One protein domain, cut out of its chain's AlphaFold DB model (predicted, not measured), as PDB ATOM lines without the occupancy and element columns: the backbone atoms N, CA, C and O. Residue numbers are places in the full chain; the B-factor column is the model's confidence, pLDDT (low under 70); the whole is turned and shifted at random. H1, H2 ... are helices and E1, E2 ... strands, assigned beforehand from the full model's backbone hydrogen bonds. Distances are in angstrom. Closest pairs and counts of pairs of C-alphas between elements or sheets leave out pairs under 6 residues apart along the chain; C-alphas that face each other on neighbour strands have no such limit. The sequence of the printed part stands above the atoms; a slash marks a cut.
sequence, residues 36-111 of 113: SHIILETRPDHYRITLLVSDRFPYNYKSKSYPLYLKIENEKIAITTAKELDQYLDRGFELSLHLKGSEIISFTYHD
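Overview. This is residues 36 to 111 of the 113 residues of an uncharacterized protein of Leptospiraceae bacterium (UniProt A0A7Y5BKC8). A three-stranded sheet, E1 E2 E3, has one helix, H1, lying along one face, and a two-stranded hairpin, E4 E5, crosses its strands, making a loose sandwich only partly face to face with it. The hairpin of E2 and E3 has a ten-residue link that reaches one end of the longest axis. The printed part has 76 residues, in the order E1 E2 E3 H1 E4 E5; both sheets are antiparallel and the class is mixed. It is compact, with a radius of gyration of the C-alphas of 13.0 A and spans of 39 by 28 by 19 A.

Along the chain. E1, residues 36 to 42, begins at C-alpha 36 (-15.756, 45.156, 53.964). E2 is residues 47 to 54 and E3 residues 65 to 72, each 22.5 A long. H1, residues 75 to 90, is 22.6 A long and begins at C-alpha 75 (-22.542, 65.695, 48.341). E4 is residues 94 to 100; E5, residues 103 to 110, ends at C-alpha 110 (-34.945, 43.973, 53.392) and bends by 57 degrees at residue 106.

Arrangement. E1 E2 E3 form a meander, each strand the antiparallel neighbour of the one before; N 39 and O 50 are 2.9 A apart, N 49 and O 70 3.0 A. H1 is on this sheet at a height of 9.3 A, over E2 and along the strands; the closest C-alphas of E1 and H1 are those of Ile 38 and Ala 82, 7.0 A apart. Every O i to N i+4 pair in H1 is within hydrogen-bond range. In the hairpin of E4 and E5, N 98 and O 106 are 2.9 A apart. The closest C-alphas of E3 and E5, those of Tyr 69 and Glu 103, are 5.0 A apart.

Size, cuts and confidence. The C-alphas of Tyr 61 and Lys 76, the two farthest apart, are 39.4 A apart. The printed part has no cut and no long link. Residues 55 to 63 have pLDDT under 70.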
ATOM      1  N   SER A  36     -16.888  44.802  53.105       87.69
ATOM      2  CA  SER A  36     -15.756  45.156  53.964       87.69
ATOM      3  C   SER A  36     -15.731  46.653  54.288       87.69
ATOM      4  O   SER A  36     -15.629  47.023  55.455       87.69
ATOM      5  N   HIS A  37     -15.875  47.505  53.268       90.88
ATOM      6  CA  HIS A  37     -15.762  48.959  53.382       90.88
ATOM      7  C   HIS A  37     -16.840  49.665  52.563       90.88
ATOM      8  O   HIS A  37     -17.208  49.203  51.478       90.88
ATOM      9  N   ILE A  38     -17.274  50.817  53.072       95.06
ATOM     10  CA  ILE A  38     -18.100  51.801  52.375       95.06
ATOM     11  C   ILE A  38     -17.241  53.056  52.245       95.06
ATOM     12  O   ILE A  38     -16.832  53.638  53.246       95.06
ATOM     13  N   ILE A  39     -16.906  53.433  51.016       96.06
ATOM     14  CA  ILE A  39     -15.961  54.516  50.731       96.06
ATOM     15  C   ILE A  39     -16.716  55.632  50.023       96.06
ATOM     16  O   ILE A  39     -17.314  55.397  48.976       96.06
ATOM     17  N   LEU A  40     -16.668  56.842  50.575       96.62
ATOM     18  CA  LEU A  40     -17.164  58.044  49.913       96.62
ATOM     19  C   LEU A  40     -16.013  58.709  49.148       96.62
ATOM     20  O   LEU A  40     -14.998  59.070  49.737       96.62
ATOM     21  N   GLU A  41     -16.168  58.862  47.839       95.31
ATOM     22  CA  GLU A  41     -15.167  59.444  46.948       95.31
ATOM     23  C   GLU A  41     -15.747  60.643  46.196       95.31
ATOM     24  O   GLU A  41     -16.852  60.581  45.656       95.31
ATOM     25  N   THR A  42     -14.961  61.708  46.076       95.69
ATOM     26  CA  THR A  42     -15.282  62.849  45.212       95.69
ATOM     27  C   THR A  42     -14.696  62.617  43.821       95.69
ATOM     28  O   THR A  42     -13.507  62.322  43.675       95.69
ATOM     29  N   ARG A  43     -15.521  62.740  42.779       94.12
ATOM     30  CA  ARG A  43     -15.113  62.724  41.367       94.12
ATOM     31  C   ARG A  43     -15.388  64.101  40.743       94.12
ATOM     32  O   ARG A  43     -16.166  64.868  41.301       94.12
ATOM     33  N   PRO A  44     -14.756  64.440  39.604       92.12
ATOM     34  CA  PRO A  44     -14.919  65.759  38.991       92.12
ATOM     35  C   PRO A  44     -16.369  66.138  38.648       92.12
ATOM     36  O   PRO A  44     -16.704  67.315  38.660       92.12
ATOM     37  N   ASP A  45     -17.219  65.155  38.340       93.69
ATOM     38  CA  ASP A  45     -18.607  65.338  37.897       93.69
ATOM     39  C   ASP A  45     -19.658  64.776  38.873       93.69
ATOM     40  O   ASP A  45     -20.848  65.010  38.685       93.69
ATOM     41  N   HIS A  46     -19.254  64.002  39.884       95.81
ATOM     42  CA  HIS A  46     -20.173  63.349  40.821       95.81
ATOM     43  C   HIS A  46     -19.483  62.928  42.119       95.81
ATOM     44  O   HIS A  46     -18.262  62.882  42.226       95.81
ATOM     45  N   TYR A  47     -20.279  62.527  43.097       97.25
ATOM     46  CA  TYR A  47     -19.845  61.774  44.264       97.25
ATOM     47  C   TYR A  47     -20.095  60.293  44.037       97.25
ATOM     48  O   TYR A  47     -21.068  59.892  43.392       97.25
ATOM     49  N   ARG A  48     -19.209  59.465  44.574       96.50
ATOM     50  CA  ARG A  48     -19.281  58.019  44.431       96.50
ATOM     51  C   ARG A  48     -19.266  57.364  45.800       96.50
ATOM     52  O   ARG A  48     -18.354  57.606  46.582       96.50
ATOM     53  N   ILE A  49     -20.254  56.517  46.072       97.25
ATOM     54  CA  ILE A  49     -20.211  55.608  47.222       97.25
ATOM     55  C   ILE A  49     -19.783  54.248  46.697       97.25
ATOM     56  O   ILE A  49     -20.510  53.648  45.914       97.25
ATOM     57  N   THR A  50     -18.627  53.758  47.126       96.62
ATOM     58  CA  THR A  50     -18.095  52.457  46.722       96.62
ATOM     59  C   THR A  50     -18.246  51.448  47.854       96.62
ATOM     60  O   THR A  50     -17.717  51.643  48.946       96.62
ATOM     61  N   LEU A  51     -18.933  50.343  47.575       94.88
ATOM     62  CA  LEU A  51     -19.001  49.155  48.414       94.88
ATOM     63  C   LEU A  51     -17.897  48.189  47.980       94.88
ATOM     64  O   LEU A  51     -17.897  47.702  46.846       94.88
ATOM     65  N   LEU A  52     -16.953  47.898  48.877       92.50
ATOM     66  CA  LEU A  52     -15.925  46.892  48.627       92.50
ATOM     67  C   LEU A  52     -16.445  45.512  49.036       92.50
ATOM     68  O   LEU A  52     -16.397  45.141  50.217       92.50
ATOM     69  N   VAL A  53     -16.948  44.775  48.046       89.62
ATOM     70  CA  VAL A  53     -17.619  43.482  48.220       89.62
ATOM     71  C   VAL A  53     -16.614  42.339  48.103       89.62
ATOM     72  O   VAL A  53     -15.742  42.375  47.239       89.62
ATOM     73  N   SER A  54     -16.722  41.329  48.963       82.69
ATOM     74  CA  SER A  54     -15.958  40.081  48.889       82.69
ATOM     75  C   SER A  54     -16.775  38.948  48.260       82.69
ATOM     76  O   SER A  54     -17.987  38.845  48.471       82.69
ATOM     77  N   ASP A  55     -16.105  38.071  47.508       69.81
ATOM     78  CA  ASP A  55     -16.721  36.827  47.040       69.81
ATOM     79  C   ASP A  55     -17.084  35.887  48.219       69.81
ATOM     80  O   ASP A  55     -16.422  35.838  49.263       69.81
ATOM     81  N   ARG A  56     -18.211  35.183  48.040       63.66
ATOM     82  CA  ARG A  56     -19.002  34.416  49.026       63.66
ATOM     83  C   ARG A  56     -18.225  33.530  50.013       63.66
ATOM     84  O   ARG A  56     -17.381  32.718  49.648       63.66
ATOM     85  N   PHE A  57     -18.732  33.503  51.245       47.06
ATOM     86  CA  PHE A  57     -18.619  32.369  52.173       47.06
ATOM     87  C   PHE A  57     -19.574  31.222  51.742       47.06
ATOM     88  O   PHE A  57     -20.675  31.537  51.286       47.06
ATOM     89  N   PRO A  58     -19.239  29.912  51.868       50.91
ATOM     90  CA  PRO A  58     -18.081  29.314  52.548       50.91
ATOM     91  C   PRO A  58     -16.905  28.910  51.634       50.91
ATOM     92  O   PRO A  58     -15.847  28.542  52.137       50.91
ATOM     93  N   TYR A  59     -17.042  28.969  50.308       50.19
ATOM     94  CA  TYR A  59     -16.031  28.458  49.369       50.19
ATOM     95  C   TYR A  59     -15.014  29.531  48.955       50.19
ATOM     96  O   TYR A  59     -14.868  29.857  47.778       50.19
ATOM     97  N   ASN A  60     -14.286  30.078  49.929       47.88
ATOM     98  CA  ASN A  60     -13.228  31.057  49.681       47.88
ATOM     99  C   ASN A  60     -11.862  30.377  49.509       47.88
ATOM    100  O   ASN A  60     -11.109  30.232  50.465       47.88
ATOM    101  N   TYR A  61     -11.515  30.000  48.273       40.78
ATOM    102  CA  TYR A  61     -10.120  29.702  47.897       40.78
ATOM    103  C   TYR A  61      -9.468  30.824  47.064       40.78
ATOM    104  O   TYR A  61      -8.267  30.796  46.813       40.78
ATOM    105  N   LYS A  62     -10.215  31.861  46.659       44.94
ATOM    106  CA  LYS A  62      -9.635  33.063  46.040       44.94
ATOM    107  C   LYS A  62     -10.258  34.318  46.643       44.94
ATOM    108  O   LYS A  62     -11.402  34.641  46.366       44.94
ATOM    109  N   SER A  63      -9.461  35.003  47.456       58.41
ATOM    110  CA  SER A  63      -9.691  36.260  48.180       58.41
ATOM    111  C   SER A  63      -9.952  37.465  47.262       58.41
ATOM    112  O   SER A  63      -9.213  38.451  47.289       58.41
ATOM    113  N   LYS A  64     -10.942  37.377  46.375       72.75
ATOM    114  CA  LYS A  64     -11.262  38.459  45.446       72.75
ATOM    115  C   LYS A  64     -12.260  39.402  46.099       72.75
ATOM    116  O   LYS A  64     -13.382  39.015  46.416       72.75
ATOM    117  N   SER A  65     -11.823  40.639  46.306       80.19
ATOM    118  CA  SER A  65     -12.711  41.766  46.543       80.19
ATOM    119  C   SER A  65     -12.897  42.542  45.245       80.19
ATOM    120  O   SER A  65     -11.993  42.610  44.408       80.19
ATOM    121  N   TYR A  66     -14.081  43.109  45.057       88.00
ATOM    122  CA  TYR A  66     -14.394  43.935  43.903       88.00
ATOM    123  C   TYR A  66     -15.248  45.141  44.318       88.00
ATOM    124  O   TYR A  66     -16.094  45.029  45.212       88.00
ATOM    125  N   PRO A  67     -15.024  46.313  43.703       93.12
ATOM    126  CA  PRO A  67     -15.796  47.506  44.003       93.12
ATOM    127  C   PRO A  67     -17.119  47.504  43.228       93.12
ATOM    128  O   PRO A  67     -17.136  47.344  42.005       93.12
ATOM    129  N   LEU A  68     -18.217  47.743  43.937       95.12
ATOM    130  CA  LEU A  68     -19.493  48.170  43.364       95.12
ATOM    131  C   LEU A  68     -19.754  49.607  43.795       95.12
ATOM    132  O   LEU A  68     -19.388  49.962  44.910       95.12
ATOM    133  N   TYR A  69     -20.360  50.442  42.955       96.56
ATOM    134  CA  TYR A  69     -20.498  51.859  43.289       96.56
ATOM    135  C   TYR A  69     -21.845  52.478  42.932       96.56
ATOM    136  O   TYR A  69     -22.444  52.138  41.922       96.56
ATOM    137  N   LEU A  70     -22.276  53.448  43.736       96.75
ATOM    138  CA  LEU A  70     -23.388  54.357  43.464       96.75
ATOM    139  C   LEU A  70     -22.836  55.682  42.944       96.75
ATOM    140  O   LEU A  70     -21.924  56.245  43.554       96.75
ATOM    141  N   LYS A  71     -23.408  56.196  41.855       96.62
ATOM    142  CA  LYS A  71     -23.154  57.554  41.362       96.62
ATOM    143  C   LYS A  71     -24.210  58.503  41.930       96.62
ATOM    144  O   LYS A  71     -25.402  58.254  41.785       96.62
ATOM    145  N   ILE A  72     -23.777  59.577  42.586       96.19
ATOM    146  CA  ILE A  72     -24.651  60.550  43.253       96.19
ATOM    147  C   ILE A  72     -24.188  61.962  42.900       96.19
ATOM    148  O   ILE A  72     -23.015  62.285  43.030       96.19
ATOM    149  N   GLU A  73     -25.097  62.830  42.471       94.25
ATOM    150  CA  GLU A  73     -24.736  64.187  42.031       94.25
ATOM    151  C   GLU A  73     -24.471  65.151  43.197       94.25
ATOM    152  O   GLU A  73     -23.666  66.071  43.084       94.25
ATOM    153  N   ASN A  74     -25.129  64.939  44.341       94.88
ATOM    154  CA  ASN A  74     -25.099  65.859  45.476       94.88
ATOM    155  C   ASN A  74     -24.328  65.279  46.669       94.88
ATOM    156  O   ASN A  74     -24.639  64.191  47.155       94.88
ATOM    157  N   GLU A  75     -23.382  66.057  47.195       94.62
ATOM    158  CA  GLU A  75     -22.542  65.695  48.341       94.62
ATOM    159  C   GLU A  75     -23.356  65.323  49.582       94.62
ATOM    160  O   GLU A  75     -23.134  64.283  50.201       94.62
ATOM    161  N   LYS A  76     -24.339  66.158  49.938       95.94
ATOM    162  CA  LYS A  76     -25.156  65.967  51.141       95.94
ATOM    163  C   LYS A  76     -25.945  64.666  51.058       95.94
ATOM    164  O   LYS A  76     -26.067  63.958  52.057       95.94
ATOM    165  N   ILE A  77     -26.456  64.348  49.867       96.00
ATOM    166  CA  ILE A  77     -27.132  63.075  49.602       96.00
ATOM    167  C   ILE A  77     -26.130  61.931  49.744       96.00
ATOM    168  O   ILE A  77     -26.403  60.997  50.485       96.00
ATOM    169  N   ALA A  78     -24.944  62.035  49.143       95.88
ATOM    170  CA  ALA A  78     -23.935  60.982  49.215       95.88
ATOM    171  C   ALA A  78     -23.488  60.674  50.656       95.88
ATOM    172  O   ALA A  78     -23.415  59.510  51.044       95.88
ATOM    173  N   ILE A  79     -23.266  61.701  51.482       96.88
ATOM    174  CA  ILE A  79     -22.933  61.536  52.906       96.88
ATOM    175  C   ILE A  79     -24.079  60.850  53.658       96.88
ATOM    176  O   ILE A  79     -23.848  59.940  54.455       96.88
ATOM    177  N   THR A  80     -25.316  61.283  53.404       96.88
ATOM    178  CA  THR A  80     -26.501  60.749  54.087       96.88
ATOM    179  C   THR A  80     -26.719  59.286  53.709       96.88
ATOM    180  O   THR A  80     -26.806  58.439  54.594       96.88
ATOM    181  N   THR A  81     -26.681  58.963  52.416       95.75
ATOM    182  CA  THR A  81     -26.814  57.595  51.901       95.75
ATOM    183  C   THR A  81     -25.699  56.680  52.404       95.75
ATOM    184  O   THR A  81     -25.975  55.550  52.792       95.75
ATOM    185  N   ALA A  82     -24.444  57.144  52.453       95.56
ATOM    186  CA  ALA A  82     -23.342  56.337  52.979       95.56
ATOM    187  C   ALA A  82     -23.557  55.985  54.460       95.56
ATOM    188  O   ALA A  82     -23.363  54.837  54.855       95.56
ATOM    189  N   LYS A  83     -24.012  56.954  55.264       95.94
ATOM    190  CA  LYS A  83     -24.319  56.750  56.684       95.94
ATOM    191  C   LYS A  83     -25.510  55.814  56.890       95.94
ATOM    192  O   LYS A  83     -25.470  54.973  57.783       95.94
ATOM    193  N   GLU A  84     -26.558  55.957  56.085       94.50
ATOM    194  CA  GLU A  84     -27.729  55.076  56.130       94.50
ATOM    195  C   GLU A  84     -27.358  53.634  55.780       94.50
ATOM    196  O   GLU A  84     -27.728  52.724  56.516       94.50
ATOM    197  N   LEU A  85     -26.571  53.427  54.719       94.25
ATOM    198  CA  LEU A  85     -26.085  52.103  54.324       94.25
ATOM    199  C   LEU A  85     -25.244  51.449  55.424       94.25
ATOM    200  O   LEU A  85     -25.453  50.276  55.724       94.25
ATOM    201  N   ASP A  86     -24.327  52.201  56.035       93.69
ATOM    202  CA  ASP A  86     -23.479  51.714  57.127       93.69
ATOM    203  C   ASP A  86     -24.323  51.261  58.327       93.69
ATOM    204  O   ASP A  86     -24.257  50.104  58.741       93.69
ATOM    205  N   GLN A  87     -25.226  52.126  58.803       93.31
ATOM    206  CA  GLN A  87     -26.125  51.811  59.918       93.31
ATOM    207  C   GLN A  87     -27.055  50.637  59.622       93.31
ATOM    208  O   GLN A  87     -27.370  49.852  60.516       93.31
ATOM    209  N   TYR A  88     -27.538  50.541  58.388       91.94
ATOM    210  CA  TYR A  88     -28.431  49.480  57.962       91.94
ATOM    211  C   TYR A  88     -27.715  48.123  57.929       91.94
ATOM    212  O   TYR A  88     -28.207  47.139  58.483       91.94
ATOM    213  N   LEU A  89     -26.519  48.074  57.337       90.19
ATOM    214  CA  LEU A  89     -25.717  46.856  57.254       90.19
ATOM    215  C   LEU A  89     -25.217  46.413  58.631       90.19
ATOM    216  O   LEU A  89     -25.231  45.216  58.914       90.19
ATOM    217  N   ASP A  90     -24.836  47.342  59.509       89.69
ATOM    218  CA  ASP A  90     -24.386  47.025  60.870       89.69
ATOM    219  C   ASP A  90     -25.478  46.376  61.735       89.69
ATOM    220  O   ASP A  90     -25.169  45.592  62.633       89.69
ATOM    221  N   ARG A  91     -26.762  46.605  61.427       87.44
ATOM    222  CA  ARG A  91     -27.882  45.878  62.058       87.44
ATOM    223  C   ARG A  91     -27.991  44.418  61.604       87.44
ATOM    224  O   ARG A  91     -28.783  43.664  62.161       87.44
ATOM    225  N   GLY A  92     -27.190  44.012  60.621       83.56
ATOM    226  CA  GLY A  92     -27.160  42.659  60.072       83.56
ATOM    227  C   GLY A  92     -28.163  42.420  58.946       83.56
ATOM    228  O   GLY A  92     -28.406  41.265  58.604       83.56
ATOM    229  N   PHE A  93     -28.744  43.480  58.380       87.44
ATOM    230  CA  PHE A  93     -29.794  43.370  57.370       87.44
ATOM    231  C   PHE A  93     -29.233  43.111  55.970       87.44
ATOM    232  O   PHE A  93     -28.042  43.310  55.698       87.44
ATOM    233  N   GLU A  94     -30.104  42.630  55.083       89.25
ATOM    234  CA  GLU A  94     -29.752  42.280  53.711       89.25
ATOM    235  C   GLU A  94     -30.149  43.385  52.733       89.25
ATOM    236  O   GLU A  94     -31.174  44.046  52.866       89.25
ATOM    237  N   LEU A  95     -29.326  43.564  51.708       90.94
ATOM    238  CA  LEU A  95     -29.496  44.550  50.656       90.94
ATOM    239  C   LEU A  95     -29.533  43.832  49.313       90.94
ATOM    240  O   LEU A  95     -28.571  43.156  48.946       90.94
ATOM    241  N   SER A  96     -30.618  44.009  48.561       91.56
ATOM    242  CA  SER A  96     -30.636  43.648  47.142       91.56
ATOM    243  C   SER A  96     -30.039  44.785  46.332       91.56
ATOM    244  O   SER A  96     -30.514  45.911  46.412       91.56
ATOM    245  N   LEU A  97     -29.025  44.487  45.531       92.81
ATOM    246  CA  LEU A  97     -28.386  45.404  44.599       92.81
ATOM    247  C   LEU A  97     -28.758  45.024  43.166       92.81
ATOM    248  O   LEU A  97     -28.618  43.862  42.774       92.81
ATOM    249  N   HIS A  98     -29.140  46.020  42.372       94.56
ATOM    250  CA  HIS A  98     -29.324  45.905  40.929       94.56
ATOM    251  C   HIS A  98     -28.185  46.623  40.210       94.56
ATOM    252  O   HIS A  98     -27.927  47.806  40.439       94.56
ATOM    253  N   LEU A  99     -27.498  45.895  39.337       94.62
ATOM    254  CA  LEU A  99     -26.203  46.277  38.793       94.62
ATOM    255  C   LEU A  99     -26.239  46.447  37.275       94.62
ATOM    256  O   LEU A  99     -26.844  45.654  36.551       94.62
ATOM    257  N   LYS A 100     -25.475  47.423  36.789       95.44
ATOM    258  CA  LYS A 100     -25.051  47.548  35.393       95.44
ATOM    259  C   LYS A 100     -23.523  47.567  35.361       95.44
ATOM    260  O   LYS A 100     -22.888  48.600  35.541       95.44
ATOM    261  N   GLY A 101     -22.920  46.394  35.172       92.12
ATOM    262  CA  GLY A 101     -21.481  46.230  35.400       92.12
ATOM    263  C   GLY A 101     -21.154  46.396  36.887       92.12
ATOM    264  O   GLY A 101     -21.714  45.679  37.711       92.12
ATOM    265  N   SER A 102     -20.269  47.338  37.224       92.88
ATOM    266  CA  SER A 102     -19.920  47.680  38.616       92.88
ATOM    267  C   SER A 102     -20.796  48.782  39.220       92.88
ATOM    268  O   SER A 102     -20.695  49.051  40.415       92.88
ATOM    269  N   GLU A 103     -21.635  49.433  38.414       96.50
ATOM    270  CA  GLU A 103     -22.526  50.490  38.883       96.50
ATOM    271  C   GLU A 103     -23.789  49.889  39.502       96.50
ATOM    272  O   GLU A 103     -24.448  49.041  38.897       96.50
ATOM    273  N   ILE A 104     -24.129  50.344  40.701       96.75
ATOM    274  CA  ILE A 104     -25.380  50.058  41.389       96.75
ATOM    275  C   ILE A 104     -26.402  51.072  40.880       96.75
ATOM    276  O   ILE A 104     -26.295  52.266  41.146       96.75
ATOM    277  N   ILE A 105     -27.387  50.585  40.131       96.50
ATOM    278  CA  ILE A 105     -28.453  51.409  39.549       96.50
ATOM    279  C   ILE A 105     -29.579  51.622  40.560       96.50
ATOM    280  O   ILE A 105     -30.177  52.692  40.625       96.50
ATOM    281  N   SER A 106     -29.866  50.600  41.359       94.06
ATOM    282  CA  SER A 106     -30.819  50.683  42.458       94.06
ATOM    283  C   SER A 106     -30.495  49.641  43.516       94.06
ATOM    284  O   SER A 106     -29.785  48.662  43.266       94.06
ATOM    285  N   PHE A 107     -31.022  49.861  44.713       92.81
ATOM    286  CA  PHE A 107     -30.948  48.893  45.789       92.81
ATOM    287  C   PHE A 107     -32.231  48.893  46.616       92.81
ATOM    288  O   PHE A 107     -32.985  49.868  46.622       92.81
ATOM    289  N   THR A 108     -32.489  47.787  47.303       91.69
ATOM    290  CA  THR A 108     -33.672  47.596  48.146       91.69
ATOM    291  C   THR A 108     -33.250  47.060  49.504       91.69
ATOM    292  O   THR A 108     -32.472  46.108  49.587       91.69
ATOM    293  N   TYR A 109     -33.770  47.699  50.549       88.94
ATOM    294  CA  TYR A 109     -33.625  47.287  51.938       88.94
ATOM    295  C   TYR A 109     -34.619  46.156  52.250       88.94
ATOM    296  O   TYR A 109     -35.811  46.301  51.983       88.94
ATOM    297  N   HIS A 110     -34.136  45.050  52.815       83.88
ATOM    298  CA  HIS A 110     -34.945  43.973  53.392       83.88
ATOM    299  C   HIS A 110     -34.970  44.062  54.920       83.88
ATOM    300  O   HIS A 110     -33.948  43.868  55.579       83.88
ATOM    301  N   ASP A 111     -36.118  44.364  55.516       74.00
ATOM    302  CA  ASP A 111     -36.228  44.350  56.978       74.00
ATOM    303  C   ASP A 111     -36.063  42.922  57.535       74.00
ATOM    304  O   ASP A 111     -36.483  41.953  56.891       74.00
TER     305      ASP A 111